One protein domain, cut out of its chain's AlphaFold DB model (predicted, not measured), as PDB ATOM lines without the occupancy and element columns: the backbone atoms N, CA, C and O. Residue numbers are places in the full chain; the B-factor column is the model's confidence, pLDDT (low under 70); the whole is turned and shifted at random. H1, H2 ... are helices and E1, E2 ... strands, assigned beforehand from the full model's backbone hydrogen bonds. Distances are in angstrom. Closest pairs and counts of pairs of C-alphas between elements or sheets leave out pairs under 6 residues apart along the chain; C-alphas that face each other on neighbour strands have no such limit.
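What this domain is: This is residues 15 to 217 of the 436 residues of an uncharacterized protein of Phytophthora sojae (strain P6497) (UniProt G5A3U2). A sheet of four strands, E3 to E6, stands toward one end, with H6 packed along one face and H7 over the other; beside it H8 runs through the core, touching H2, H4, H5 and H6. At the other end is a small parallel pair, E1 and E2, with H3 and H4 between them along the chain. The printed part has 203 residues, with nine named helices and six named strands in the order H1 H2 E1 H3 H4 E2 H5 H6 E3 E4 E5 H7 E6 H8 H9, a mixed class; the larger sheet, in order E3 E4 E5 E6, is mixed too. It is compact and rounded, with a radius of gyration of the C-alphas of 16.8 A and spans of 48 by 43 by 29 A.

How they stand to each other: Start at H1, residues 15 to 23, which only just touches H5, residues 82 to 93, only at their ends, with 3 pairs of C-alphas within 8 A, the closest those of Ser 15 and Phe 84, 6.0 A. H2, residues 35 to 43, touches the hub H8, residues 194 to 208, at a steep tilt of 54 degrees; the closest C-alphas, of Val 42 and Ala 203, are 4.4 A apart. E1, residues 50 to 52, H3, residues 54 to 60, H4, residues 66 to 72, and E2, residues 73 to 75, make a right-handed strand-helix-strand unit, two parallel neighbour strands with helices between; N 52 and O 74 are 3.0 A apart. H4 touches H8, with C-alphas 72 and 202 closest at 6.8 A. H5 and H6, residues 102 to 120, form a hairpin at a shallow tilt of 30 degrees, with C-alphas 88 and 116 closest at 6.2 A. E3, residues 125 to 128, E4, residues 137 to 141, and E5, residues 144 to 152, form a meander, each strand the antiparallel neighbour of the one before; look at N 127 and O 138, 2.8 A, and N 139 and O 147, 2.8 A. E5, H7, residues 159 to 167, and E6, residues 181 to 185, make another right-handed unit, with N 184 and O 150 2.8 A apart. H6, at a height over the sheet of 8.5 A, and H7, at 8.2 A, are on opposite faces, giving three layers; H9, residues 211 to 215, is on the same face as H6. Every O i to N i+4 pair is within hydrogen-bond range in H1, H3, H4, H7, H8 and H9, against 3 of 5 in H2, 5 of 8 in H5 and 11 of 15 in H6.

Where its parts are: Find C-alpha 15 at (50.461, 74.833, 39.588), where H1 begins. H6 runs 26.0 A from C-alpha 102 at (42.537, 105.672, 44.196), with a kink of 39 degrees near residue 109; E5 spans 24.5 A and H8 21.0 A. H9 ends at C-alpha 215, (26.492, 80.753, 39.369).

The domain as a whole: The two C-alphas farthest apart, of Ala 78 and Glu 167, are 49.1 A apart. The printed part has no cut; the long links are H1 to H2 and H7 to E6. Look for pLDDT under 70 at residues 95 to 102, 129 to 134, 170 to 173 and 187 to 192.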
ATOM      1  N   SER A  15      51.517  73.841  39.358       96.19
ATOM      2  CA  SER A  15      50.461  74.833  39.588       96.19
ATOM      3  C   SER A  15      49.135  74.473  38.912       96.19
ATOM      4  O   SER A  15      48.081  74.595  39.529       96.19
ATOM      5  N   LYS A  16      49.171  73.970  37.668       95.25
ATOM      6  CA  LYS A  16      47.957  73.517  36.965       95.25
ATOM      7  C   LYS A  16      47.300  72.329  37.670       95.25
ATOM      8  O   LYS A  16      46.097  72.336  37.876       95.25
ATOM      9  N   GLU A  17      48.091  71.332  38.063       96.50
ATOM     10  CA  GLU A  17      47.580  70.149  38.770       96.50
ATOM     11  C   GLU A  17      46.986  70.529  40.132       96.50
ATOM     12  O   GLU A  17      45.938  70.012  40.507       96.50
ATOM     13  N   TRP A  18      47.646  71.435  40.861       97.44
ATOM     14  CA  TRP A  18      47.124  71.970  42.116       97.44
ATOM     15  C   TRP A  18      45.782  72.666  41.893       97.44
ATOM     16  O   TRP A  18      44.820  72.333  42.576       97.44
ATOM     17  N   ARG A  19      45.685  73.558  40.901       96.81
ATOM     18  CA  ARG A  19      44.437  74.260  40.577       96.81
ATOM     19  C   ARG A  19      43.315  73.293  40.207       96.81
ATOM     20  O   ARG A  19      42.211  73.435  40.715       96.81
ATOM     21  N   ASP A  20      43.593  72.299  39.366       95.56
ATOM     22  CA  ASP A  20      42.588  71.316  38.947       95.56
ATOM     23  C   ASP A  20      42.062  70.514  40.161       95.56
ATOM     24  O   ASP A  20      40.858  70.300  40.294       95.56
ATOM     25  N   LYS A  21      42.942  70.125  41.099       97.38
ATOM     26  CA  LYS A  21      42.544  69.473  42.365       97.38
ATOM     27  C   LYS A  21      41.804  70.409  43.313       97.38
ATOM     28  O   LYS A  21      40.886  69.965  43.998       97.38
ATOM     29  N   PHE A  22      42.217  71.670  43.373       97.50
ATOM     30  CA  PHE A  22      41.601  72.697  44.198       97.50
ATOM     31  C   PHE A  22      40.163  72.967  43.742       97.50
ATOM     32  O   PHE A  22      39.241  72.837  44.540       97.50
ATOM     33  N   LEU A  23      39.947  73.215  42.447       94.56
ATOM     34  CA  LEU A  23      38.616  73.439  41.873       94.56
ATOM     35  C   LEU A  23      37.718  72.197  41.927       94.56
ATOM     36  O   LEU A  23      36.502  72.322  42.006       94.56
ATOM     37  N   ALA A  24      38.287  70.989  41.984       95.38
ATOM     38  CA  ALA A  24      37.508  69.777  42.255       95.38
ATOM     39  C   ALA A  24      36.862  69.761  43.661       95.38
ATOM     40  O   ALA A  24      36.082  68.857  43.963       95.38
ATOM     41  N   ARG A  25      37.186  70.733  44.529       96.44
ATOM     42  CA  ARG A  25      36.585  70.951  45.857       96.44
ATOM     43  C   ARG A  25      35.529  72.061  45.869       96.44
ATOM     44  O   ARG A  25      35.149  72.502  46.949       96.44
ATOM     45  N   GLN A  26      35.096  72.531  44.700       94.75
ATOM     46  CA  GLN A  26      34.034  73.526  44.579       94.75
ATOM     47  C   GLN A  26      32.702  73.030  45.156       94.75
ATOM     48  O   GLN A  26      32.446  71.826  45.233       94.75
ATOM     49  N   PHE A  27      31.852  73.977  45.534       93.69
ATOM     50  CA  PHE A  27      30.561  73.722  46.157       93.69
ATOM     51  C   PHE A  27      29.439  73.904  45.141       93.69
ATOM     52  O   PHE A  27      29.428  74.878  44.392       93.69
ATOM     53  N   ALA A  28      28.480  72.980  45.147       90.81
ATOM     54  CA  ALA A  28      27.213  73.169  44.450       90.81
ATOM     55  C   ALA A  28      26.313  74.146  45.226       90.81
ATOM     56  O   ALA A  28      26.482  74.334  46.433       90.81
ATOM     57  N   HIS A  29      25.300  74.702  44.559       88.69
ATOM     58  CA  HIS A  29      24.369  75.682  45.140       88.69
ATOM     59  C   HIS A  29      23.795  75.275  46.517       88.69
ATOM     60  O   HIS A  29      23.817  76.042  47.474       88.69
ATOM     61  N   HIS A  30      23.341  74.027  46.659       88.88
ATOM     62  CA  HIS A  30      22.748  73.512  47.903       88.88
ATOM     63  C   HIS A  30      23.763  73.257  49.033       88.88
ATOM     64  O   HIS A  30      23.375  72.865  50.132       88.88
ATOM     65  N   GLN A  31      25.059  73.415  48.755       92.50
ATOM     66  CA  GLN A  31      26.153  73.218  49.705       92.50
ATOM     67  C   GLN A  31      26.768  74.546  50.163       92.50
ATOM     68  O   GLN A  31      27.721  74.525  50.942       92.50
ATOM     69  N   LEU A  32      26.256  75.687  49.684       93.44
ATOM     70  CA  LEU A  32      26.746  76.997  50.096       93.44
ATOM     71  C   LEU A  32      26.625  77.146  51.627       93.44
ATOM     72  O   LEU A  32      25.562  76.849  52.184       93.44
ATOM     73  N   PRO A  33      27.691  77.586  52.326       94.62
ATOM     74  CA  PRO A  33      27.631  77.806  53.767       94.62
ATOM     75  C   PRO A  33      26.594  78.883  54.107       94.62
ATOM     76  O   PRO A  33      26.275  79.723  53.269       94.62
ATOM     77  N   SER A  34      26.080  78.882  55.338       93.50
ATOM     78  CA  SER A  34      25.248  79.982  55.848       93.50
ATOM     79  C   SER A  34      26.086  81.243  56.090       93.50
ATOM     80  O   SER A  34      27.298  81.145  56.286       93.50
ATOM     81  N   ILE A  35      25.441  82.414  56.177       92.56
ATOM     82  CA  ILE A  35      26.104  83.674  56.572       92.56
ATOM     83  C   ILE A  35      26.892  83.497  57.885       92.56
ATOM     84  O   ILE A  35      28.047  83.902  57.973       92.56
ATOM     85  N   GLU A  36      26.297  82.839  58.886       93.69
ATOM     86  CA  GLU A  36      26.908  82.626  60.210       93.69
ATOM     87  C   GLU A  36      28.197  81.792  60.156       93.69
ATOM     88  O   GLU A  36      29.109  82.011  60.947       93.69
ATOM     89  N   SER A  37      28.291  80.854  59.208       94.31
ATOM     90  CA  SER A  37      29.452  79.966  59.042       94.31
ATOM     91  C   SER A  37      30.486  80.478  58.036       94.31
ATOM     92  O   SER A  37      31.581  79.919  57.942       94.31
ATOM     93  N   LEU A  38      30.176  81.552  57.301       93.62
ATOM     94  CA  LEU A  38      31.040  82.074  56.245       93.62
ATOM     95  C   LEU A  38      32.384  82.573  56.796       93.62
ATOM     96  O   LEU A  38      33.421  82.328  56.185       93.62
ATOM     97  N   GLY A  39      32.383  83.214  57.970       94.25
ATOM     98  CA  GLY A  39      33.609  83.686  58.625       94.25
ATOM     99  C   GLY A  39      34.585  82.550  58.953       94.25
ATOM    100  O   GLY A  39      35.776  82.638  58.644       94.25
ATOM    101  N   ASP A  40      34.076  81.449  59.505       96.56
ATOM    102  CA  ASP A  40      34.880  80.256  59.788       96.56
ATOM    103  C   ASP A  40      35.340  79.574  58.496       96.56
ATOM    104  O   ASP A  40      36.499  79.163  58.382       96.56
ATOM    105  N   PHE A  41      34.456  79.510  57.496       96.56
ATOM    106  CA  PHE A  41      34.746  78.928  56.192       96.56
ATOM    107  C   PHE A  41      35.906  79.637  55.487       96.56
ATOM    108  O   PHE A  41      36.822  78.975  55.004       96.56
ATOM    109  N   VAL A  42      35.928  80.974  55.446       95.69
ATOM    110  CA  VAL A  42      37.018  81.702  54.774       95.69
ATOM    111  C   VAL A  42      38.338  81.614  55.537       95.69
ATOM    112  O   VAL A  42      39.407  81.653  54.927       95.69
ATOM    113  N   ALA A  43      38.285  81.441  56.859       96.56
ATOM    114  CA  ALA A  43      39.462  81.341  57.711       96.56
ATOM    115  C   ALA A  43      40.051  79.921  57.798       96.56
ATOM    116  O   ALA A  43      41.137  79.753  58.372       96.56
ATOM    117  N   GLN A  44      39.367  78.892  57.291       97.38
ATOM    118  CA  GLN A  44      39.828  77.503  57.372       97.38
ATOM    119  C   GLN A  44      41.036  77.231  56.459       97.38
ATOM    120  O   GLN A  44      41.362  78.015  55.571       97.38
ATOM    121  N   ALA A  45      41.727  76.109  56.685       98.25
ATOM    122  CA  ALA A  45      42.828  75.685  55.818       98.25
ATOM    123  C   ALA A  45      42.336  75.371  54.398       98.25
ATOM    124  O   ALA A  45      41.240  74.837  54.235       98.25
ATOM    125  N   LEU A  46      43.172  75.626  53.388       98.25
ATOM    126  CA  LEU A  46      42.826  75.269  52.015       98.25
ATOM    127  C   LEU A  46      42.573  73.757  51.913       98.25
ATOM    128  O   LEU A  46      43.388  72.970  52.415       98.25
ATOM    129  N   PRO A  47      41.505  73.326  51.220       97.25
ATOM    130  CA  PRO A  47      41.226  71.906  51.035       97.25
ATOM    131  C   PRO A  47      42.273  71.216  50.147       97.25
ATOM    132  O   PRO A  47      42.452  70.004  50.242       97.25
ATOM    133  N   GLU A  48      42.990  71.987  49.323       97.75
ATOM    134  CA  GLU A  48      44.202  71.574  48.617       97.75
ATOM    135  C   GLU A  48      45.298  72.627  48.853       97.75
ATOM    136  O   GLU A  48      45.247  73.736  48.314       97.75
ATOM    137  N   LYS A  49      46.296  72.294  49.681       97.56
ATOM    138  CA  LYS A  49      47.380  73.223  50.037       97.56
ATOM    139  C   LYS A  49      48.315  73.474  48.857       97.56
ATOM    140  O   LYS A  49      48.629  72.572  48.082       97.56
ATOM    141  N   ILE A  50      48.810  74.701  48.761       97.12
ATOM    142  CA  ILE A  50      49.734  75.123  47.713       97.12
ATOM    143  C   ILE A  50      51.098  74.479  47.974       97.12
ATOM    144  O   ILE A  50      51.691  74.636  49.046       97.12
ATOM    145  N   ARG A  51      51.607  73.751  46.978       96.50
ATOM    146  CA  ARG A  51      52.945  73.157  47.020       96.50
ATOM    147  C   ARG A  51      53.994  74.246  46.843       96.50
ATOM    148  O   ARG A  51      53.969  74.969  45.852       96.50
ATOM    149  N   VAL A  52      54.937  74.348  47.769       93.75
ATOM    150  CA  VAL A  52      55.989  75.376  47.746       93.75
ATOM    151  C   VAL A  52      57.348  74.774  48.082       93.75
ATOM    152  O   VAL A  52      57.469  73.864  48.905       93.75
ATOM    153  N   CYS A  53      58.398  75.293  47.447       91.81
ATOM    154  CA  CYS A  53      59.767  74.886  47.748       91.81
ATOM    155  C   CYS A  53      60.169  75.368  49.150       91.81
ATOM    156  O   CYS A  53      59.838  76.486  49.558       91.81
ATOM    157  N   SER A  54      60.955  74.562  49.868       89.81
ATOM    158  CA  SER A  54      61.441  74.905  51.209       89.81
ATOM    159  C   SER A  54      62.255  76.202  51.232       89.81
ATOM    160  O   SER A  54      62.276  76.885  52.249       89.81
ATOM    161  N   GLN A  55      62.888  76.578  50.115       86.94
ATOM    162  CA  GLN A  55      63.625  77.838  49.975       86.94
ATOM    163  C   GLN A  55      62.708  79.072  50.050       86.94
ATOM    164  O   GLN A  55      63.058  80.044  50.720       86.94
ATOM    165  N   TYR A  56      61.530  79.032  49.414       85.75
ATOM    166  CA  TYR A  56      60.561  80.134  49.471       85.75
ATOM    167  C   TYR A  56      59.951  80.251  50.864       85.75
ATOM    168  O   TYR A  56      59.984  81.328  51.452       85.75
ATOM    169  N   LEU A  57      59.490  79.132  51.438       84.44
ATOM    170  CA  LEU A  57      58.949  79.129  52.800       84.44
ATOM    171  C   LEU A  57      59.971  79.605  53.826       84.44
ATOM    172  O   LEU A  57      59.625  80.395  54.694       84.44
ATOM    173  N   TRP A  58      61.232  79.187  53.710       85.56
ATOM    174  CA  TRP A  58      62.290  79.690  54.582       85.56
ATOM    175  C   TRP A  58      62.493  81.201  54.417       85.56
ATOM    176  O   TRP A  58      62.587  81.917  55.410       85.56
ATOM    177  N   SER A  59      62.480  81.709  53.183       84.00
ATOM    178  CA  SER A  59      62.608  83.149  52.917       84.00
ATOM    179  C   SER A  59      61.428  83.960  53.468       84.00
ATOM    180  O   SER A  59      61.588  85.131  53.797       84.00
ATOM    181  N   TRP A  60      60.249  83.345  53.588       83.62
ATOM    182  CA  TRP A  60      59.028  83.985  54.082       83.62
ATOM    183  C   TRP A  60      58.688  83.649  55.534       83.62
ATOM    184  O   TRP A  60      57.729  84.200  56.067       83.62
ATOM    185  N   CYS A  61      59.459  82.785  56.203       79.31
ATOM    186  CA  CYS A  61      59.056  82.193  57.483       79.31
ATOM    187  C   CYS A  61      58.861  83.207  58.620       79.31
ATOM    188  O   CYS A  61      58.175  82.896  59.588       79.31
ATOM    189  N   GLN A  62      59.456  84.398  58.500       83.25
ATOM    190  CA  GLN A  62      59.327  85.503  59.458       83.25
ATOM    191  C   GLN A  62      58.288  86.553  59.039       83.25
ATOM    192  O   GLN A  62      58.038  87.492  59.788       83.25
ATOM    193  N   LEU A  63      57.711  86.438  57.840       83.88
ATOM    194  CA  LEU A  63      56.773  87.425  57.301       83.88
ATOM    195  C   LEU A  63      55.331  87.189  57.765       83.88
ATOM    196  O   LEU A  63      54.521  88.111  57.701       83.88
ATOM    197  N   PHE A  64      55.008  85.968  58.196       85.44
ATOM    198  CA  PHE A  64      53.684  85.605  58.694       85.44
ATOM    199  C   PHE A  64      53.715  84.349  59.565       85.44
ATOM    200  O   PHE A  64      54.608  83.503  59.446       85.44
ATOM    201  N   SER A  65      52.718  84.235  60.441       91.19
ATOM    202  CA  SER A  65      52.639  83.203  61.473       91.19
ATOM    203  C   SER A  65      52.700  81.752  60.942       91.19
ATOM    204  O   SER A  65      52.136  81.442  59.885       91.19
ATOM    205  N   PRO A  66      53.327  80.814  61.688       91.06
ATOM    206  CA  PRO A  66      53.339  79.390  61.336       91.06
ATOM    207  C   PRO A  66      51.936  78.798  61.168       91.06
ATOM    208  O   PRO A  66      51.712  77.967  60.294       91.06
ATOM    209  N   GLN A  67      50.964  79.271  61.952       93.69
ATOM    210  CA  GLN A  67      49.571  78.833  61.858       93.69
ATOM    211  C   GLN A  67      48.959  79.183  60.497       93.69
ATOM    212  O   GLN A  67      48.204  78.390  59.935       93.69
ATOM    213  N   LEU A  68      49.283  80.355  59.942       94.31
ATOM    214  CA  LEU A  68      48.844  80.733  58.601       94.31
ATOM    215  C   LEU A  68      49.593  79.944  57.519       94.31
ATOM    216  O   LEU A  68      48.974  79.499  56.553       94.31
ATOM    217  N   GLN A  69      50.897  79.701  57.706       93.38
ATOM    218  CA  GLN A  69      51.682  78.842  56.808       93.38
ATOM    219  C   GLN A  69      51.063  77.447  56.694       93.38
ATOM    220  O   GLN A  69      50.874  76.944  55.587       93.38
ATOM    221  N   GLU A  70      50.684  76.845  57.822       94.75
ATOM    222  CA  GLU A  70      50.058  75.526  57.864       94.75
ATOM    223  C   GLU A  70      48.702  75.484  57.159       94.75
ATOM    224  O   GLU A  70      48.348  74.445  56.601       94.75
ATOM    225  N   LYS A  71      47.938  76.580  57.146       97.50
ATOM    226  CA  LYS A  71      46.649  76.650  56.440       97.50
ATOM    227  C   LYS A  71      46.802  76.693  54.919       97.50
ATOM    228  O   LYS A  71      45.937  76.176  54.218       97.50
ATOM    229  N   LEU A  72      47.884  77.288  54.422       96.56
ATOM    230  CA  LEU A  72      48.085  77.569  52.999       96.56
ATOM    231  C   LEU A  72      48.992  76.559  52.295       96.56
ATOM    232  O   LEU A  72      48.742  76.217  51.140       96.56
ATOM    233  N   PHE A  73      50.049  76.098  52.963       96.25
ATOM    234  CA  PHE A  73      51.211  75.530  52.284       96.25
ATOM    235  C   PHE A  73      51.520  74.088  52.671       96.25
ATOM    236  O   PHE A  73      51.293  73.634  53.793       96.25
ATOM    237  N   VAL A  74      52.117  73.377  51.718       95.75
ATOM    238  CA  VAL A  74      52.814  72.109  51.934       95.75
ATOM    239  C   VAL A  74      54.166  72.155  51.220       95.75
ATOM    240  O   VAL A  74      54.275  72.675  50.109       95.75
ATOM    241  N   VAL A  75      55.217  71.644  51.864       94.31
ATOM    242  CA  VAL A  75      56.569  71.639  51.286       94.31
ATOM    243  C   VAL A  75      56.668  70.554  50.217       94.31
ATOM    244  O   VAL A  75      56.489  69.375  50.516       94.31
ATOM    245  N   ASP A  76      57.029  70.940  48.995       94.25
ATOM    246  CA  ASP A  76      57.374  70.016  47.912       94.25
ATOM    247  C   ASP A  76      58.491  70.625  47.051       94.25
ATOM    248  O   ASP A  76      58.296  71.598  46.324       94.25
ATOM    249  N   ASN A  77      59.695  70.060  47.157       91.19
ATOM    250  CA  ASN A  77      60.864  70.522  46.405       91.19
ATOM    251  C   ASN A  77      60.946  69.930  44.989       91.19
ATOM    252  O   ASN A  77      61.728  70.427  44.176       91.19
ATOM    253  N   ALA A  78      60.189  68.869  44.704       92.06
ATOM    254  CA  ALA A  78      60.201  68.193  43.411       92.06
ATOM    255  C   ALA A  78      59.165  68.796  42.456       92.06
ATOM    256  O   ALA A  78      59.444  68.959  41.264       92.06
ATOM    257  N   ALA A  79      57.990  69.140  42.989       94.44
ATOM    258  CA  ALA A  79      56.862  69.636  42.218       94.44
ATOM    259  C   ALA A  79      56.164  70.857  42.863       94.44
ATOM    260  O   ALA A  79      54.971  70.783  43.172       94.44
ATOM    261  N   PRO A  80      56.861  71.988  43.089       95.56
ATOM    262  CA  PRO A  80      56.233  73.200  43.614       95.56
ATOM    263  C   PRO A  80      55.255  73.829  42.603       95.56
ATOM    264  O   PRO A  80      55.375  73.638  41.390       95.56
ATOM    265  N   CYS A  81      54.303  74.619  43.098       96.44
ATOM    266  CA  CYS A  81      53.450  75.493  42.294       96.44
ATOM    267  C   CYS A  81      54.245  76.743  41.871       96.44
ATOM    268  O   CYS A  81      54.023  77.835  42.398       96.44
ATOM    269  N   GLU A  82      55.223  76.580  40.977       93.62
ATOM    270  CA  GLU A  82      56.191  77.629  40.630       93.62
ATOM    271  C   GLU A  82      55.512  78.833  39.955       93.62
ATOM    272  O   GLU A  82      55.723  79.962  40.393       93.62
ATOM    273  N   ALA A  83      54.632  78.621  38.966       93.56
ATOM    274  CA  ALA A  83      53.886  79.710  38.331       93.56
ATOM    275  C   ALA A  83      53.000  80.474  39.324       93.56
ATOM    276  O   ALA A  83      53.009  81.702  39.307       93.56
ATOM    277  N   PHE A  84      52.274  79.786  40.213       93.81
ATOM    278  CA  PHE A  84      51.466  80.473  41.232       93.81
ATOM    279  C   PHE A  84      52.348  81.260  42.209       93.81
ATOM    280  O   PHE A  84      52.062  82.404  42.557       93.81
ATOM    281  N   THR A  85      53.471  80.667  42.617       91.88
ATOM    282  CA  THR A  85      54.425  81.297  43.534       91.88
ATOM    283  C   THR A  85      55.005  82.578  42.935       91.88
ATOM    284  O   THR A  85      55.041  83.609  43.604       91.88
ATOM    285  N   LEU A  86      55.431  82.537  41.672       88.31
ATOM    286  CA  LEU A  86      56.043  83.679  40.997       88.31
ATOM    287  C   LEU A  86      55.017  84.749  40.622       88.31
ATOM    288  O   LEU A  86      55.253  85.926  40.890       88.31
ATOM    289  N   ASN A  87      53.883  84.358  40.041       88.69
ATOM    290  CA  ASN A  87      52.924  85.311  39.486       88.69
ATOM    291  C   ASN A  87      52.000  85.913  40.544       88.69
ATOM    292  O   ASN A  87      51.589  87.054  40.375       88.69
ATOM    293  N   VAL A  88      51.725  85.190  41.634       90.88
ATOM    294  CA  VAL A  88      50.791  85.625  42.679       90.88
ATOM    295  C   VAL A  88      51.535  85.877  43.989       90.88
ATOM    296  O   VAL A  88      51.698  87.021  44.408       90.88
ATOM    297  N   LEU A  89      52.072  84.830  44.625       90.50
ATOM    298  CA  LEU A  89      52.577  84.932  46.005       90.50
ATOM    299  C   LEU A  89      53.754  85.904  46.162       90.50
ATOM    300  O   LEU A  89      53.838  86.623  47.157       90.50
ATOM    301  N   SER A  90      54.663  85.956  45.185       86.44
ATOM    302  CA  SER A  90      55.829  86.843  45.242       86.44
ATOM    303  C   SER A  90      55.448  88.330  45.221       86.44
ATOM    304  O   SER A  90      56.159  89.150  45.811       86.44
ATOM    305  N   ARG A  91      54.311  88.673  44.595       84.44
ATOM    306  CA  ARG A  91      53.782  90.042  44.532       84.44
ATOM    307  C   ARG A  91      53.234  90.481  45.884       84.44
ATOM    308  O   ARG A  91      53.535  91.585  46.315       84.44
ATOM    309  N   LEU A  92      52.581  89.574  46.613       84.31
ATOM    310  CA  LEU A  92      52.057  89.829  47.961       84.31
ATOM    311  C   LEU A  92      53.153  90.187  48.970       84.31
ATOM    312  O   LEU A  92      52.897  90.830  49.983       84.31
ATOM    313  N   VAL A  93      54.395  89.765  48.749       81.06
ATOM    314  CA  VAL A  93      55.489  90.071  49.680       81.06
ATOM    315  C   VAL A  93      55.952  91.526  49.547       81.06
ATOM    316  O   VAL A  93      56.394  92.116  50.533       81.06
ATOM    317  N   LYS A  94      55.813  92.135  48.366       72.12
ATOM    318  CA  LYS A  94      56.255  93.509  48.108       72.12
ATOM    319  C   LYS A  94      55.076  94.471  48.246       72.12
ATOM    320  O   LYS A  94      54.085  94.320  47.551       72.12
ATOM    321  N   LEU A  95      55.203  95.489  49.097       64.38
ATOM    322  CA  LEU A  95      54.300  96.641  49.047       64.38
ATOM    323  C   LEU A  95      54.690  97.506  47.838       64.38
ATOM    324  O   LEU A  95      55.839  97.961  47.784       64.38
ATOM    325  N   PRO A  96      53.793  97.737  46.867       62.91
ATOM    326  CA  PRO A  96      54.023  98.749  45.846       62.91
ATOM    327  C   PRO A  96      54.089 100.128  46.515       62.91
ATOM    328  O   PRO A  96      53.320 100.396  47.439       62.91
ATOM    329  N   GLN A  97      54.988 101.007  46.064       59.78
ATOM    330  CA  GLN A  97      54.894 102.428  46.409       59.78
ATOM    331  C   GLN A  97      53.684 103.003  45.668       59.78
ATOM    332  O   GLN A  97      53.738 103.159  44.449       59.78
ATOM    333  N   CYS A  98      52.600 103.273  46.390       63.00
ATOM    334  CA  CYS A  98      51.411 103.923  45.849       63.00
ATOM    335  C   CYS A  98      51.415 105.405  46.254       63.00
ATOM    336  O   CYS A  98      51.930 105.766  47.312       63.00
ATOM    337  N   GLY A  99      50.880 106.264  45.386       60.81
ATOM    338  CA  GLY A  99      50.533 107.648  45.723       60.81
ATOM    339  C   GLY A  99      49.222 107.726  46.515       60.81
ATOM    340  O   GLY A  99      48.703 106.706  46.951       60.81
ATOM    341  N   ASP A 100      48.659 108.925  46.664       62.53
ATOM    342  CA  ASP A 100      47.487 109.146  47.535       62.53
ATOM    343  C   ASP A 100      46.123 108.994  46.828       62.53
ATOM    344  O   ASP A 100      45.077 109.026  47.474       62.53
ATOM    345  N   THR A 101      46.098 108.829  45.502       61.69
ATOM    346  CA  THR A 101      44.859 108.712  44.711       61.69
ATOM    347  C   THR A 101      44.398 107.262  44.588       61.69
ATOM    348  O   THR A 101      45.236 106.366  44.568       61.69
ATOM    349  N   ALA A 102      43.091 107.018  44.421       59.34
ATOM    350  CA  ALA A 102      42.537 105.672  44.196       59.34
ATOM    351  C   ALA A 102      43.255 104.936  43.048       59.34
ATOM    352  O   ALA A 102      43.758 103.830  43.228       59.34
ATOM    353  N   CYS A 103      43.461 105.612  41.914       70.75
ATOM    354  CA  CYS A 103      44.161 105.044  40.759       70.75
ATOM    355  C   CYS A 103      45.595 104.582  41.063       70.75
ATOM    356  O   CYS A 103      46.097 103.660  40.422       70.75
ATOM    357  N   ALA A 104      46.274 105.194  42.042       71.75
ATOM    358  CA  ALA A 104      47.617 104.779  42.433       71.75
ATOM    359  C   ALA A 104      47.637 103.422  43.162       71.75
ATOM    360  O   ALA A 104      48.696 102.797  43.261       71.75
ATOM    361  N   PHE A 105      46.482 102.957  43.643       76.19
ATOM    362  CA  PHE A 105      46.305 101.678  44.324       76.19
ATOM    363  C   PHE A 105      45.719 100.575  43.430       76.19
ATOM    364  O   PHE A 105      45.779  99.417  43.839       76.19
ATOM    365  N   HIS A 106      45.258 100.864  42.203       78.75
ATOM    366  CA  HIS A 106      44.722  99.844  41.277       78.75
ATOM    367  C   HIS A 106      45.664  98.645  41.126       78.75
ATOM    368  O   HIS A 106      45.267  97.511  41.360       78.75
ATOM    369  N   SER A 107      46.957  98.888  40.872       78.88
ATOM    370  CA  SER A 107      47.942  97.803  40.752       78.88
ATOM    371  C   SER A 107      48.091  96.973  42.033       78.88
ATOM    372  O   SER A 107      48.439  95.793  41.954       78.88
ATOM    373  N   PHE A 108      47.885  97.576  43.206       83.19
ATOM    374  CA  PHE A 108      47.911  96.855  44.472       83.19
ATOM    375  C   PHE A 108      46.673  95.964  44.592       83.19
ATOM    376  O   PHE A 108      46.822  94.760  44.803       83.19
ATOM    377  N   TRP A 109      45.474  96.510  44.390       85.44
ATOM    378  CA  TRP A 109      44.232  95.739  44.458       85.44
ATOM    379  C   TRP A 109      44.157  94.650  43.383       85.44
ATOM    380  O   TRP A 109      43.775  93.523  43.692       85.44
ATOM    381  N   ASP A 110      44.650  94.907  42.171       85.50
ATOM    382  CA  ASP A 110      44.785  93.895  41.121       85.50
ATOM    383  C   ASP A 110      45.660  92.722  41.567       85.50
ATOM    384  O   ASP A 110      45.271  91.566  41.415       85.50
ATOM    385  N   SER A 111      46.801  92.988  42.207       84.69
ATOM    386  CA  SER A 111      47.663  91.913  42.719       84.69
ATOM    387  C   SER A 111      47.008  91.079  43.829       84.69
ATOM    388  O   SER A 111      47.346  89.909  44.016       84.69
ATOM    389  N   MET A 112      46.074  91.685  44.567       85.75
ATOM    390  CA  MET A 112      45.380  91.083  45.703       85.75
ATOM    391  C   MET A 112      44.143  90.281  45.266       85.75
ATOM    392  O   MET A 112      43.908  89.197  45.801       85.75
ATOM    393  N   PHE A 113      43.372  90.787  44.302       89.62
ATOM    394  CA  PHE A 113      42.108  90.194  43.863       89.62
ATOM    395  C   PHE A 113      42.201  89.621  42.450       89.62
ATOM    396  O   PHE A 113      42.044  88.414  42.270       89.62
ATOM    397  N   HIS A 114      42.486  90.466  41.459       89.12
ATOM    398  CA  HIS A 114      42.473  90.088  40.048       89.12
ATOM    399  C   HIS A 114      43.475  88.969  39.731       89.12
ATOM    400  O   HIS A 114      43.068  87.916  39.254       89.12
ATOM    401  N   ASP A 115      44.756  89.145  40.067       90.62
ATOM    402  CA  ASP A 115      45.826  88.189  39.749       90.62
ATOM    403  C   ASP A 115      45.587  86.816  40.409       90.62
ATOM    404  O   ASP A 115      45.913  85.770  39.840       90.62
ATOM    405  N   VAL A 116      45.006  86.801  41.615       93.75
ATOM    406  CA  VAL A 116      44.648  85.564  42.329       93.75
ATOM    407  C   VAL A 116      43.498  84.854  41.614       93.75
ATOM    408  O   VAL A 116      43.574  83.648  41.362       93.75
ATOM    409  N   LEU A 117      42.436  85.597  41.294       94.19
ATOM    410  CA  LEU A 117      41.223  85.067  40.679       94.19
ATOM    411  C   LEU A 117      41.456  84.623  39.233       94.19
ATOM    412  O   LEU A 117      41.020  83.533  38.883       94.19
ATOM    413  N   ASP A 118      42.196  85.390  38.431       90.88
ATOM    414  CA  ASP A 118      42.570  85.038  37.053       90.88
ATOM    415  C   ASP A 118      43.370  83.728  37.008       90.88
ATOM    416  O   ASP A 118      43.118  82.839  36.189       90.88
ATOM    417  N   PHE A 119      44.285  83.532  37.965       92.50
ATOM    418  CA  PHE A 119      45.061  82.298  38.026       92.50
ATOM    419  C   PHE A 119      44.184  81.070  38.304       92.50
ATOM    420  O   PHE A 119      44.369  80.004  37.692       92.50
ATOM    421  N   VAL A 120      43.279  81.195  39.279       93.75
ATOM    422  CA  VAL A 120      42.467  80.089  39.799       93.75
ATOM    423  C   VAL A 120      41.252  79.822  38.918       93.75
ATOM    424  O   VAL A 120      40.892  78.662  38.744       93.75
ATOM    425  N   LEU A 121      40.672  80.850  38.308       91.69
ATOM    426  CA  LEU A 121      39.483  80.789  37.463       91.69
ATOM    427  C   LEU A 121      39.780  81.413  36.088       91.69
ATOM    428  O   LEU A 121      39.204  82.441  35.748       91.69
ATOM    429  N   PRO A 122      40.627  80.786  35.250       84.06
ATOM    430  CA  PRO A 122      41.012  81.339  33.944       84.06
ATOM    431  C   PRO A 122      39.850  81.464  32.939       84.06
ATOM    432  O   PRO A 122      40.018  82.009  31.852       84.06
ATOM    433  N   GLN A 123      38.689  80.884  33.251       82.31
ATOM    434  CA  GLN A 123      37.448  81.027  32.492       82.31
ATOM    435  C   GLN A 123      36.588  82.215  32.946       82.31
ATOM    436  O   GLN A 123      35.621  82.549  32.264       82.31
ATOM    437  N   ALA A 124      36.896  82.815  34.099       85.69
ATOM    438  CA  ALA A 124      36.234  84.026  34.554       85.69
ATOM    439  C   ALA A 124      36.716  85.230  33.735       85.69
ATOM    440  O   ALA A 124      37.795  85.217  33.145       85.69
ATOM    441  N   SER A 125      35.904  86.278  33.688       82.44
ATOM    442  CA  SER A 125      36.274  87.565  33.100       82.44
ATOM    443  C   SER A 125      36.147  88.641  34.164       82.44
ATOM    444  O   SER A 125      35.114  88.721  34.822       82.44
ATOM    445  N   ALA A 126      37.183  89.452  34.340       83.00
ATOM    446  CA  ALA A 126      37.138  90.603  35.228       83.00
ATOM    447  C   ALA A 126      36.888  91.887  34.427       83.00
ATOM    448  O   ALA A 126      37.464  92.067  33.354       83.00
ATOM    449  N   ILE A 127      36.049  92.767  34.963       74.25
ATOM    450  CA  ILE A 127      35.862  94.142  34.499       74.25
ATOM    451  C   ILE A 127      36.478  95.061  35.547       74.25
ATOM    452  O   ILE A 127      36.269  94.856  36.746       74.25
ATOM    453  N   ARG A 128      37.230  96.058  35.085       72.12
ATOM    454  CA  ARG A 128      37.782  97.144  35.895       72.12
ATOM    455  C   ARG A 128      37.174  98.456  35.419       72.12
ATOM    456  O   ARG A 128      37.142  98.675  34.214       72.12
ATOM    457  N   ASP A 129      36.764  99.302  36.359       64.69
ATOM    458  CA  ASP A 129      36.312 100.677  36.113       64.69
ATOM    459  C   ASP A 129      35.134 100.761  35.118       64.69
ATOM    460  O   ASP A 129      35.223 101.325  34.030       64.69
ATOM    461  N   SER A 130      34.004 100.145  35.484       52.25
ATOM    462  CA  SER A 130      32.777 100.117  34.663       52.25
ATOM    463  C   SER A 130      31.947 101.417  34.685       52.25
ATOM    464  O   SER A 130      30.808 101.426  34.217       52.25
ATOM    465  N   GLY A 131      32.506 102.521  35.196       53.31
ATOM    466  CA  GLY A 131      31.837 103.819  35.336       53.31
ATOM    467  C   GLY A 131      31.031 103.981  36.634       53.31
ATOM    468  O   GLY A 131      30.803 103.025  37.368       53.31
ATOM    469  N   ASN A 132      30.569 105.209  36.909       51.47
ATOM    470  CA  ASN A 132      30.027 105.630  38.217       51.47
ATOM    471  C   ASN A 132      28.845 104.802  38.765       51.47
ATOM    472  O   ASN A 132      28.636 104.784  39.976       51.47
ATOM    473  N   GLU A 133      28.051 104.150  37.910       51.16
ATOM    474  CA  GLU A 133      26.872 103.371  38.334       51.16
ATOM    475  C   GLU A 133      27.170 101.881  38.570       51.16
ATOM    476  O   GLU A 133      26.310 101.147  39.051       51.16
ATOM    477  N   SER A 134      28.386 101.422  38.263       58.25
ATOM    478  CA  SER A 134      28.818 100.039  38.478       58.25
ATOM    479  C   SER A 134      29.944  99.968  39.513       58.25
ATOM    480  O   SER A 134      30.633 100.965  39.739       58.25
ATOM    481  N   PRO A 135      30.132  98.821  40.189       70.88
ATOM    482  CA  PRO A 135      31.299  98.619  41.039       70.88
ATOM    483  C   PRO A 135      32.609  98.757  40.257       70.88
ATOM    484  O   PRO A 135      32.662  98.412  39.074       70.88
ATOM    485  N   ASP A 136      33.673  99.201  40.921       78.25
ATOM    486  CA  ASP A 136      35.002  99.384  40.311       78.25
ATOM    487  C   ASP A 136      35.624  98.071  39.821       78.25
ATOM    488  O   ASP A 136      36.440  98.054  38.895       78.25
ATOM    489  N   PHE A 137      35.233  96.954  40.432       85.75
ATOM    490  CA  PHE A 137      35.651  95.614  40.052       85.75
ATOM    491  C   PHE A 137      34.446  94.680  39.947       85.75
ATOM    492  O   PHE A 137      33.655  94.552  40.883       85.75
ATOM    493  N   LEU A 138      34.347  93.943  38.844       85.25
ATOM    494  CA  LEU A 138      33.341  92.898  38.653       85.25
ATOM    495  C   LEU A 138      34.008  91.620  38.153       85.25
ATOM    496  O   LEU A 138      34.752  91.656  37.180       85.25
ATOM    497  N   LEU A 139      33.710  90.479  38.774       88.25
ATOM    498  CA  LEU A 139      34.097  89.163  38.275       88.25
ATOM    499  C   LEU A 139      32.877  88.439  37.717       88.25
ATOM    500  O   LEU A 139      31.920  88.161  38.439       88.25
ATOM    501  N   ILE A 140      32.960  88.073  36.445       84.12
ATOM    502  CA  ILE A 140      31.962  87.279  35.742       84.12
ATOM    503  C   ILE A 140      32.452  85.840  35.647       84.12
ATOM    504  O   ILE A 140      33.527  85.569  35.111       84.12
ATOM    505  N   PHE A 141      31.631  84.904  36.104       85.44
ATOM    506  CA  PHE A 141      31.857  83.470  35.985       85.44
ATOM    507  C   PHE A 141      30.581  82.798  35.483       85.44
ATOM    508  O   PHE A 141      29.532  82.966  36.092       85.44
ATOM    509  N   ASN A 142      30.660  82.046  34.378       80.81
ATOM    510  CA  ASN A 142      29.490  81.446  33.718       80.81
ATOM    511  C   ASN A 142      28.340  82.450  33.503       80.81
ATOM    512  O   ASN A 142      27.189  82.136  33.773       80.81
ATOM    513  N   ASP A 143      28.673  83.659  33.037       73.12
ATOM    514  CA  ASP A 143      27.721  84.758  32.805       73.12
ATOM    515  C   ASP A 143      27.063  85.340  34.071       73.12
ATOM    516  O   ASP A 143      26.141  86.137  33.971       73.12
ATOM    517  N   VAL A 144      27.578  85.016  35.261       77.50
ATOM    518  CA  VAL A 144      27.081  85.516  36.551       77.50
ATOM    519  C   VAL A 144      28.132  86.386  37.242       77.50
ATOM    520  O   VAL A 144      29.304  86.015  37.304       77.50
ATOM    521  N   TYR A 145      27.722  87.519  37.824       82.12
ATOM    522  CA  TYR A 145      28.585  88.479  38.539       82.12
ATOM    523  C   TYR A 145      29.042  88.030  39.938       82.12
ATOM    524  O   TYR A 145      28.874  88.753  40.917       82.12
ATOM    525  N   VAL A 146      29.623  86.841  40.061       88.00
ATOM    526  CA  VAL A 146      29.885  86.150  41.340       88.00
ATOM    527  C   VAL A 146      30.716  86.921  42.382       88.00
ATOM    528  O   VAL A 146      30.712  86.538  43.552       88.00
ATOM    529  N   PHE A 147      31.446  87.972  41.988       91.06
ATOM    530  CA  PHE A 147      32.249  88.785  42.904       91.06
ATOM    531  C   PHE A 147      32.303  90.252  42.465       91.06
ATOM    532  O   PHE A 147      32.398  90.539  41.272       91.06
ATOM    533  N   ARG A 148      32.258  91.184  43.424       88.94
ATOM    534  CA  ARG A 148      32.251  92.638  43.177       88.94
ATOM    535  C   ARG A 148      33.263  93.370  44.063       88.94
ATOM    536  O   ARG A 148      33.604  92.872  45.134       88.94
ATOM    537  N   GLY A 149      33.721  94.545  43.656       89.44
ATOM    538  CA  GLY A 149      34.632  95.374  44.440       89.44
ATOM    539  C   GLY A 149      34.392  96.861  44.245       89.44
ATOM    540  O   GLY A 149      34.118  97.278  43.126       89.44
ATOM    541  N   GLU A 150      34.520  97.624  45.328       86.69
ATOM    542  CA  GLU A 150      34.502  99.092  45.331       86.69
ATOM    543  C   GLU A 150      35.786  99.609  45.999       86.69
ATOM    544  O   GLU A 150      36.190  99.114  47.059       86.69
ATOM    545  N   GLU A 151      36.453 100.578  45.381       87.00
ATOM    546  CA  GLU A 151      37.822 100.987  45.668       87.00
ATOM    547  C   GLU A 151      37.937 102.519  45.791       87.00
ATOM    548  O   GLU A 151      37.801 103.272  44.836       87.00
ATOM    549  N   GLN A 152      38.280 103.010  46.982       83.75
ATOM    550  CA  GLN A 152      38.407 104.442  47.260       83.75
ATOM    551  C   GLN A 152      39.854 104.877  47.530       83.75
ATOM    552  O   GLN A 152      40.745 104.083  47.853       83.75
ATOM    553  N   ALA A 153      40.101 106.183  47.416       79.12
ATOM    554  CA  ALA A 153      41.407 106.779  47.695       79.12
ATOM    555  C   ALA A 153      41.837 106.600  49.163       79.12
ATOM    556  O   ALA A 153      41.021 106.386  50.061       79.12
ATOM    557  N   PHE A 154      43.141 106.721  49.426       78.62
ATOM    558  CA  PHE A 154      43.667 106.597  50.783       78.62
ATOM    559  C   PHE A 154      43.055 107.639  51.731       78.62
ATOM    560  O   PHE A 154      42.922 108.815  51.403       78.62
ATOM    561  N   GLY A 155      42.709 107.204  52.946       74.56
ATOM    562  CA  GLY A 155      42.163 108.074  53.989       74.56
ATOM    563  C   GLY A 155      40.637 108.199  53.986       74.56
ATOM    564  O   GLY A 155      40.089 108.682  54.978       74.56
ATOM    565  N   VAL A 156      39.953 107.693  52.955       81.12
ATOM    566  CA  VAL A 156      38.488 107.575  52.921       81.12
ATOM    567  C   VAL A 156      38.024 106.531  53.949       81.12
ATOM    568  O   VAL A 156      38.727 105.553  54.233       81.12
ATOM    569  N   ASP A 157      36.870 106.757  54.574       84.19
ATOM    570  CA  ASP A 157      36.267 105.800  55.505       84.19
ATOM    571  C   ASP A 157      35.781 104.549  54.757       84.19
ATOM    572  O   ASP A 157      35.146 104.678  53.716       84.19
ATOM    573  N   LEU A 158      36.059 103.348  55.279       83.75
ATOM    574  CA  LEU A 158      35.667 102.087  54.625       83.75
ATOM    575  C   LEU A 158      34.147 101.880  54.555       83.75
ATOM    576  O   LEU A 158      33.687 101.081  53.742       83.75
ATOM    577  N   GLY A 159      33.363 102.586  55.375       83.88
ATOM    578  CA  GLY A 159      31.910 102.561  55.295       83.88
ATOM    579  C   GLY A 159      31.382 103.143  53.985       83.88
ATOM    580  O   GLY A 159      30.348 102.686  53.516       83.88
ATOM    581  N   LEU A 160      32.099 104.087  53.360       83.69
ATOM    582  CA  LEU A 160      31.696 104.663  52.074       83.69
ATOM    583  C   LEU A 160      31.704 103.622  50.937       83.69
ATOM    584  O   LEU A 160      30.617 103.341  50.434       83.69
ATOM    585  N   PRO A 161      32.838 102.973  50.586       83.12
ATOM    586  CA  PRO A 161      32.844 101.962  49.530       83.12
ATOM    587  C   PRO A 161      31.961 100.753  49.874       83.12
ATOM    588  O   PRO A 161      31.385 100.131  48.989       83.12
ATOM    589  N   GLY A 162      31.793 100.419  51.162       84.62
ATOM    590  CA  GLY A 162      30.856  99.372  51.581       84.62
ATOM    591  C   GLY A 162      29.384  99.723  51.317       84.62
ATOM    592  O   GLY A 162      28.610  98.866  50.881       84.62
ATOM    593  N   ASN A 163      28.997 100.979  51.555       83.25
ATOM    594  CA  ASN A 163      27.655 101.472  51.249       83.25
ATOM    595  C   ASN A 163      27.435 101.561  49.736       83.25
ATOM    596  O   ASN A 163      26.423 101.059  49.262       83.25
ATOM    597  N   GLU A 164      28.398 102.097  48.981       80.00
ATOM    598  CA  GLU A 164      28.347 102.177  47.513       80.00
ATOM    599  C   GLU A 164      28.164 100.788  46.887       80.00
ATOM    600  O   GLU A 164      27.285 100.596  46.048       80.00
ATOM    601  N   LEU A 165      28.902  99.780  47.368       82.12
ATOM    602  CA  LEU A 165      28.751  98.396  46.911       82.12
ATOM    603  C   LEU A 165      27.327  97.856  47.139       82.12
ATOM    604  O   LEU A 165      26.822  97.078  46.331       82.12
ATOM    605  N   THR A 166      26.683  98.263  48.237       79.06
ATOM    606  CA  THR A 166      25.313  97.857  48.589       79.06
ATOM    607  C   THR A 166      24.273  98.621  47.768       79.06
ATOM    608  O   THR A 166      23.314  98.021  47.294       79.06
ATOM    609  N   GLU A 167      24.466  99.924  47.563       76.88
ATOM    610  CA  GLU A 167      23.582 100.776  46.759       76.88
ATOM    611  C   GLU A 167      23.601 100.382  45.275       76.88
ATOM    612  O   GLU A 167      22.554 100.357  44.630       76.88
ATOM    613  N   LYS A 168      24.770  99.994  44.751       73.75
ATOM    614  CA  LYS A 168      24.956  99.490  43.379       73.75
ATOM    615  C   LYS A 168      24.524  98.021  43.206       73.75
ATOM    616  O   LYS A 168      24.549  97.485  42.094       73.75
ATOM    617  N   LEU A 169      24.160  97.320  44.285       74.44
ATOM    618  CA  LEU A 169      23.715  95.928  44.223       74.44
ATOM    619  C   LEU A 169      22.204  95.845  43.991       74.44
ATOM    620  O   LEU A 169      21.401  95.968  44.912       74.44
ATOM    621  N   VAL A 170      21.820  95.515  42.759       69.88
ATOM    622  CA  VAL A 170      20.473  95.020  42.460       69.88
ATOM    623  C   VAL A 170      20.446  93.512  42.718       69.88
ATOM    624  O   VAL A 170      21.209  92.756  42.117       69.88
ATOM    625  N   TRP A 171      19.606  93.069  43.657       69.88
ATOM    626  CA  TRP A 171      19.508  91.656  44.020       69.88
ATOM    627  C   TRP A 171      18.628  90.887  43.030       69.88
ATOM    628  O   TRP A 171      17.408  90.855  43.178       69.88
ATOM    629  N   ASN A 172      19.264  90.224  42.065       63.53
ATOM    630  CA  ASN A 172      18.588  89.434  41.030       63.53
ATOM    631  C   ASN A 172      18.943  87.940  41.084       63.53
ATOM    632  O   ASN A 172      18.734  87.228  40.112       63.53
ATOM    633  N   TYR A 173      19.492  87.449  42.199       67.44
ATOM    634  CA  TYR A 173      20.162  86.141  42.269       67.44
ATOM    635  C   TYR A 173      19.370  85.054  43.011       67.44
ATOM    636  O   TYR A 173      19.942  84.146  43.625       67.44
ATOM    637  N   GLY A 174      18.043  85.161  42.989       71.00
ATOM    638  CA  GLY A 174      17.150  84.209  43.637       71.00
ATOM    639  C   GLY A 174      17.398  84.071  45.144       71.00
ATOM    640  O   GLY A 174      17.590  85.054  45.866       71.00
ATOM    641  N   ASN A 175      17.384  82.821  45.616       76.56
ATOM    642  CA  ASN A 175      17.414  82.457  47.038       76.56
ATOM    643  C   ASN A 175      18.818  82.137  47.584       76.56
ATOM    644  O   ASN A 175      18.948  81.386  48.554       76.56
ATOM    645  N   ILE A 176      19.886  82.655  46.975       82.81
ATOM    646  CA  ILE A 176      21.226  82.501  47.555       82.81
ATOM    647  C   ILE A 176      21.335  83.225  48.911       82.81
ATOM    648  O   ILE A 176      20.700  84.256  49.122       82.81
ATOM    649  N   PRO A 177      22.150  82.720  49.852       82.12
ATOM    650  CA  PRO A 177      22.218  83.281  51.202       82.12
ATOM    651  C   PRO A 177      22.987  84.609  51.294       82.12
ATOM    652  O   PRO A 177      22.832  85.324  52.278       82.12
ATOM    653  N   TYR A 178      23.844  84.930  50.324       89.00
ATOM    654  CA  TYR A 178      24.661  86.148  50.294       89.00
ATOM    655  C   TYR A 178      25.195  86.407  48.888       89.00
ATOM    656  O   TYR A 178      25.239  85.503  48.052       89.00
ATOM    657  N   TRP A 179      25.683  87.629  48.676       86.31
ATOM    658  CA  TRP A 179      26.559  87.972  47.562       86.31
ATOM    659  C   TRP A 179      27.949  88.333  48.075       86.31
ATOM    660  O   TRP A 179      28.088  88.842  49.188       86.31
ATOM    661  N   LEU A 180      28.977  88.047  47.281       91.56
ATOM    662  CA  LEU A 180      30.367  88.218  47.689       91.56
ATOM    663  C   LEU A 180      30.971  89.469  47.049       91.56
ATOM    664  O   LEU A 180      30.781  89.742  45.863       91.56
ATOM    665  N   GLY A 181      31.750  90.208  47.833       90.62
ATOM    666  CA  GLY A 181      32.520  91.336  47.334       90.62
ATOM    667  C   GLY A 181      33.486  91.909  48.362       90.62
ATOM    668  O   GLY A 181      33.596  91.391  49.477       90.62
ATOM    669  N   TYR A 182      34.199  92.964  47.976       89.81
ATOM    670  CA  TYR A 182      35.123  93.695  48.841       89.81
ATOM    671  C   TYR A 182      34.930  95.211  48.733       89.81
ATOM    672  O   TYR A 182      34.455  95.725  47.728       89.81
ATOM    673  N   ALA A 183      35.333  95.921  49.784       88.81
ATOM    674  CA  ALA A 183      35.386  97.377  49.828       88.81
ATOM    675  C   ALA A 183      36.786  97.804  50.283       88.81
ATOM    676  O   ALA A 183      37.259  97.338  51.322       88.81
ATOM    677  N   ALA A 184      37.465  98.661  49.525       85.69
ATOM    678  CA  ALA A 184      38.841  99.073  49.788       85.69
ATOM    679  C   ALA A 184      38.993 100.601  49.847       85.69
ATOM    680  O   ALA A 184      38.231 101.340  49.240       85.69
ATOM    681  N   SER A 185      39.987 101.084  50.600       84.12
ATOM    682  CA  SER A 185      40.326 102.512  50.724       84.12
ATOM    683  C   SER A 185      41.836 102.662  50.913       84.12
ATOM    684  O   SER A 185      42.357 102.408  52.000       84.12
ATOM    685  N   GLY A 186      42.582 102.981  49.855       77.75
ATOM    686  CA  GLY A 186      44.045 102.830  49.822       77.75
ATOM    687  C   GLY A 186      44.527 101.499  50.435       77.75
ATOM    688  O   GLY A 186      44.029 100.423  50.096       77.75
ATOM    689  N   TYR A 187      45.443 101.570  51.410       66.94
ATOM    690  CA  TYR A 187      45.883 100.419  52.217       66.94
ATOM    691  C   TYR A 187      45.007 100.123  53.461       66.94
ATOM    692  O   TYR A 187      45.460  99.390  54.329       66.94
ATOM    693  N   ARG A 188      43.806 100.710  53.636       63.91
ATOM    694  CA  ARG A 188      42.989 100.572  54.874       63.91
ATOM    695  C   ARG A 188      42.209  99.272  55.026       63.91
ATOM    696  O   ARG A 188      41.650  99.019  56.086       63.91
ATOM    697  N   PHE A 189      42.228  98.399  54.041       54.53
ATOM    698  CA  PHE A 189      42.124  96.969  54.325       54.53
ATOM    699  C   PHE A 189      43.400  96.639  55.107       54.53
ATOM    700  O   PHE A 189      44.417  96.959  54.534       54.53
ATOM    701  N   ASN A 190      43.409  96.118  56.345       54.59
ATOM    702  CA  ASN A 190      44.572  95.994  57.272       54.59
ATOM    703  C   ASN A 190      45.837  95.251  56.724       54.59
ATOM    704  O   ASN A 190      46.429  94.414  57.386       54.59
ATOM    705  N   LEU A 191      46.266  95.531  55.499       64.88
ATOM    706  CA  LEU A 191      47.097  94.771  54.571       64.88
ATOM    707  C   LEU A 191      48.496  95.382  54.466       64.88
ATOM    708  O   LEU A 191      49.274  94.998  53.593       64.88
ATOM    709  N   GLU A 192      48.838  96.324  55.348       68.38
ATOM    710  CA  GLU A 192      50.207  96.818  55.498       68.38
ATOM    711  C   GLU A 192      51.151  95.656  55.851       68.38
ATOM    712  O   GLU A 192      52.269  95.560  55.336       68.38
ATOM    713  N   SER A 193      50.673  94.696  56.652       82.69
ATOM    714  CA  SER A 193      51.434  93.490  56.972       82.69
ATOM    715  C   SER A 193      51.337  92.430  55.869       82.69
ATOM    716  O   SER A 193      50.288  92.221  55.256       82.69
ATOM    717  N   VAL A 194      52.443  91.714  55.636       86.06
ATOM    718  CA  VAL A 194      52.455  90.545  54.738       86.06
ATOM    719  C   VAL A 194      51.470  89.486  55.242       86.06
ATOM    720  O   VAL A 194      50.767  88.882  54.441       86.06
ATOM    721  N   GLU A 195      51.367  89.289  56.558       89.75
ATOM    722  CA  GLU A 195      50.450  88.313  57.148       89.75
ATOM    723  C   GLU A 195      48.995  88.545  56.742       89.75
ATOM    724  O   GLU A 195      48.331  87.612  56.295       89.75
ATOM    725  N   GLU A 196      48.518  89.781  56.819       87.81
ATOM    726  CA  GLU A 196      47.135  90.103  56.466       87.81
ATOM    727  C   GLU A 196      46.873  89.941  54.963       87.81
ATOM    728  O   GLU A 196      45.822  89.437  54.570       87.81
ATOM    729  N   ARG A 197      47.869  90.214  54.108       88.88
ATOM    730  CA  ARG A 197      47.779  89.911  52.667       88.88
ATOM    731  C   ARG A 197      47.625  88.418  52.398       88.88
ATOM    732  O   ARG A 197      46.784  88.021  51.596       88.88
ATOM    733  N   PHE A 198      48.367  87.572  53.110       92.00
ATOM    734  CA  PHE A 198      48.218  86.120  52.985       92.00
ATOM    735  C   PHE A 198      46.910  85.603  53.615       92.00
ATOM    736  O   PHE A 198      46.329  84.656  53.084       92.00
ATOM    737  N   ARG A 199      46.394  86.223  54.691       93.25
ATOM    738  CA  ARG A 199      45.057  85.913  55.244       93.25
ATOM    739  C   ARG A 199      43.950  86.242  54.253       93.25
ATOM    740  O   ARG A 199      43.024  85.453  54.090       93.25
ATOM    741  N   MET A 200      44.066  87.372  53.571       91.56
ATOM    742  CA  MET A 200      43.107  87.782  52.556       91.56
ATOM    743  C   MET A 200      43.133  86.837  51.350       91.56
ATOM    744  O   MET A 200      42.077  86.414  50.894       91.56
ATOM    745  N   VAL A 201      44.316  86.424  50.881       93.50
ATOM    746  CA  VAL A 201      44.420  85.424  49.804       93.50
ATOM    747  C   VAL A 201      43.875  84.064  50.235       93.50
ATOM    748  O   VAL A 201      43.191  83.421  49.447       93.50
ATOM    749  N   LEU A 202      44.093  83.638  51.485       96.31
ATOM    750  CA  LEU A 202      43.439  82.441  52.027       96.31
ATOM    751  C   LEU A 202      41.909  82.554  51.931       96.31
ATOM    752  O   LEU A 202      41.258  81.643  51.419       96.31
ATOM    753  N   ALA A 203      41.356  83.679  52.390       96.25
ATOM    754  CA  ALA A 203      39.924  83.937  52.347       96.25
ATOM    755  C   ALA A 203      39.390  83.951  50.908       96.25
ATOM    756  O   ALA A 203      38.416  83.264  50.618       96.25
ATOM    757  N   LEU A 204      40.060  84.660  49.995       96.31
ATOM    758  CA  LEU A 204      39.669  84.775  48.590       96.31
ATOM    759  C   LEU A 204      39.710  83.425  47.863       96.31
ATOM    760  O   LEU A 204      38.790  83.102  47.116       96.31
ATOM    761  N   LEU A 205      40.737  82.608  48.119       97.50
ATOM    762  CA  LEU A 205      40.810  81.247  47.591       97.50
ATOM    763  C   LEU A 205      39.631  80.412  48.101       97.50
ATOM    764  O   LEU A 205      38.911  79.834  47.292       97.50
ATOM    765  N   ASN A 206      39.373  80.390  49.412       97.94
ATOM    766  CA  ASN A 206      38.222  79.667  49.957       97.94
ATOM    767  C   ASN A 206      36.894  80.161  49.350       97.94
ATOM    768  O   ASN A 206      36.086  79.337  48.928       97.94
ATOM    769  N   LEU A 207      36.690  81.478  49.224       96.69
ATOM    770  CA  LEU A 207      35.506  82.056  48.575       96.69
ATOM    771  C   LEU A 207      35.365  81.630  47.110       96.69
ATOM    772  O   LEU A 207      34.254  81.335  46.678       96.69
ATOM    773  N   SER A 208      36.466  81.530  46.359       96.81
ATOM    774  CA  SER A 208      36.427  81.130  44.944       96.81
ATOM    775  C   SER A 208      35.834  79.731  44.719       96.81
ATOM    776  O   SER A 208      35.280  79.463  43.654       96.81
ATOM    777  N   LEU A 209      35.863  78.854  45.733       96.94
ATOM    778  CA  LEU A 209      35.218  77.534  45.688       96.94
ATOM    779  C   LEU A 209      33.685  77.607  45.737       96.94
ATOM    780  O   LEU A 209      33.023  76.629  45.391       96.94
ATOM    781  N   LEU A 210      33.121  78.737  46.169       96.06
ATOM    782  CA  LEU A 210      31.678  78.970  46.241       96.06
ATOM    783  C   LEU A 210      31.111  79.536  44.931       96.06
ATOM    784  O   LEU A 210      29.917  79.395  44.680       96.06
ATOM    785  N   PHE A 211      31.946  80.151  44.084       94.06
ATOM    786  CA  PHE A 211      31.491  80.836  42.867       94.06
ATOM    787  C   PHE A 211      30.712  79.930  41.900       94.06
ATOM    788  O   PHE A 211      29.687  80.385  41.395       94.06
ATOM    789  N   PRO A 212      31.097  78.657  41.667       91.38
ATOM    790  CA  PRO A 212      30.300  77.754  40.837       91.38
ATOM    791  C   PRO A 212      28.884  77.532  41.383       91.38
ATOM    792  O   PRO A 212      27.921  77.665  40.637       91.38
ATOM    793  N   GLY A 213      28.735  77.289  42.688       90.56
ATOM    794  CA  GLY A 213      27.425  77.119  43.321       90.56
ATOM    795  C   GLY A 213      26.578  78.395  43.340       90.56
ATOM    796  O   GLY A 213      25.352  78.316  43.286       90.56
ATOM    797  N   ILE A 214      27.215  79.570  43.385       89.56
ATOM    798  CA  ILE A 214      26.535  80.863  43.219       89.56
ATOM    799  C   ILE A 214      26.027  81.015  41.777       89.56
ATOM    800  O   ILE A 214      24.877  81.396  41.574       89.56
ATOM    801  N   ALA A 215      26.852  80.672  40.785       86.25
ATOM    802  CA  ALA A 215      26.492  80.753  39.369       86.25
ATOM    803  C   ALA A 215      25.424  79.727  38.939       86.25
ATOM    804  O   ALA A 215      24.735  79.935  37.947       86.25
ATOM    805  N   GLU A 216      25.262  78.628  39.678       83.94
ATOM    806  CA  GLU A 216      24.237  77.598  39.438       83.94
ATOM    807  C   GLU A 216      22.856  77.929  40.044       83.94
ATOM    808  O   GLU A 216      21.928  77.127  39.910       83.94
ATOM    809  N   ALA A 217      22.700  79.056  40.748       75.00
ATOM    810  CA  ALA A 217      21.471  79.363  41.476       75.00
ATOM    811  C   ALA A 217      20.248  79.519  40.538       75.00
ATOM    812  O   ALA A 217      20.302  80.300  39.588       75.00
TER     813      ALA A 217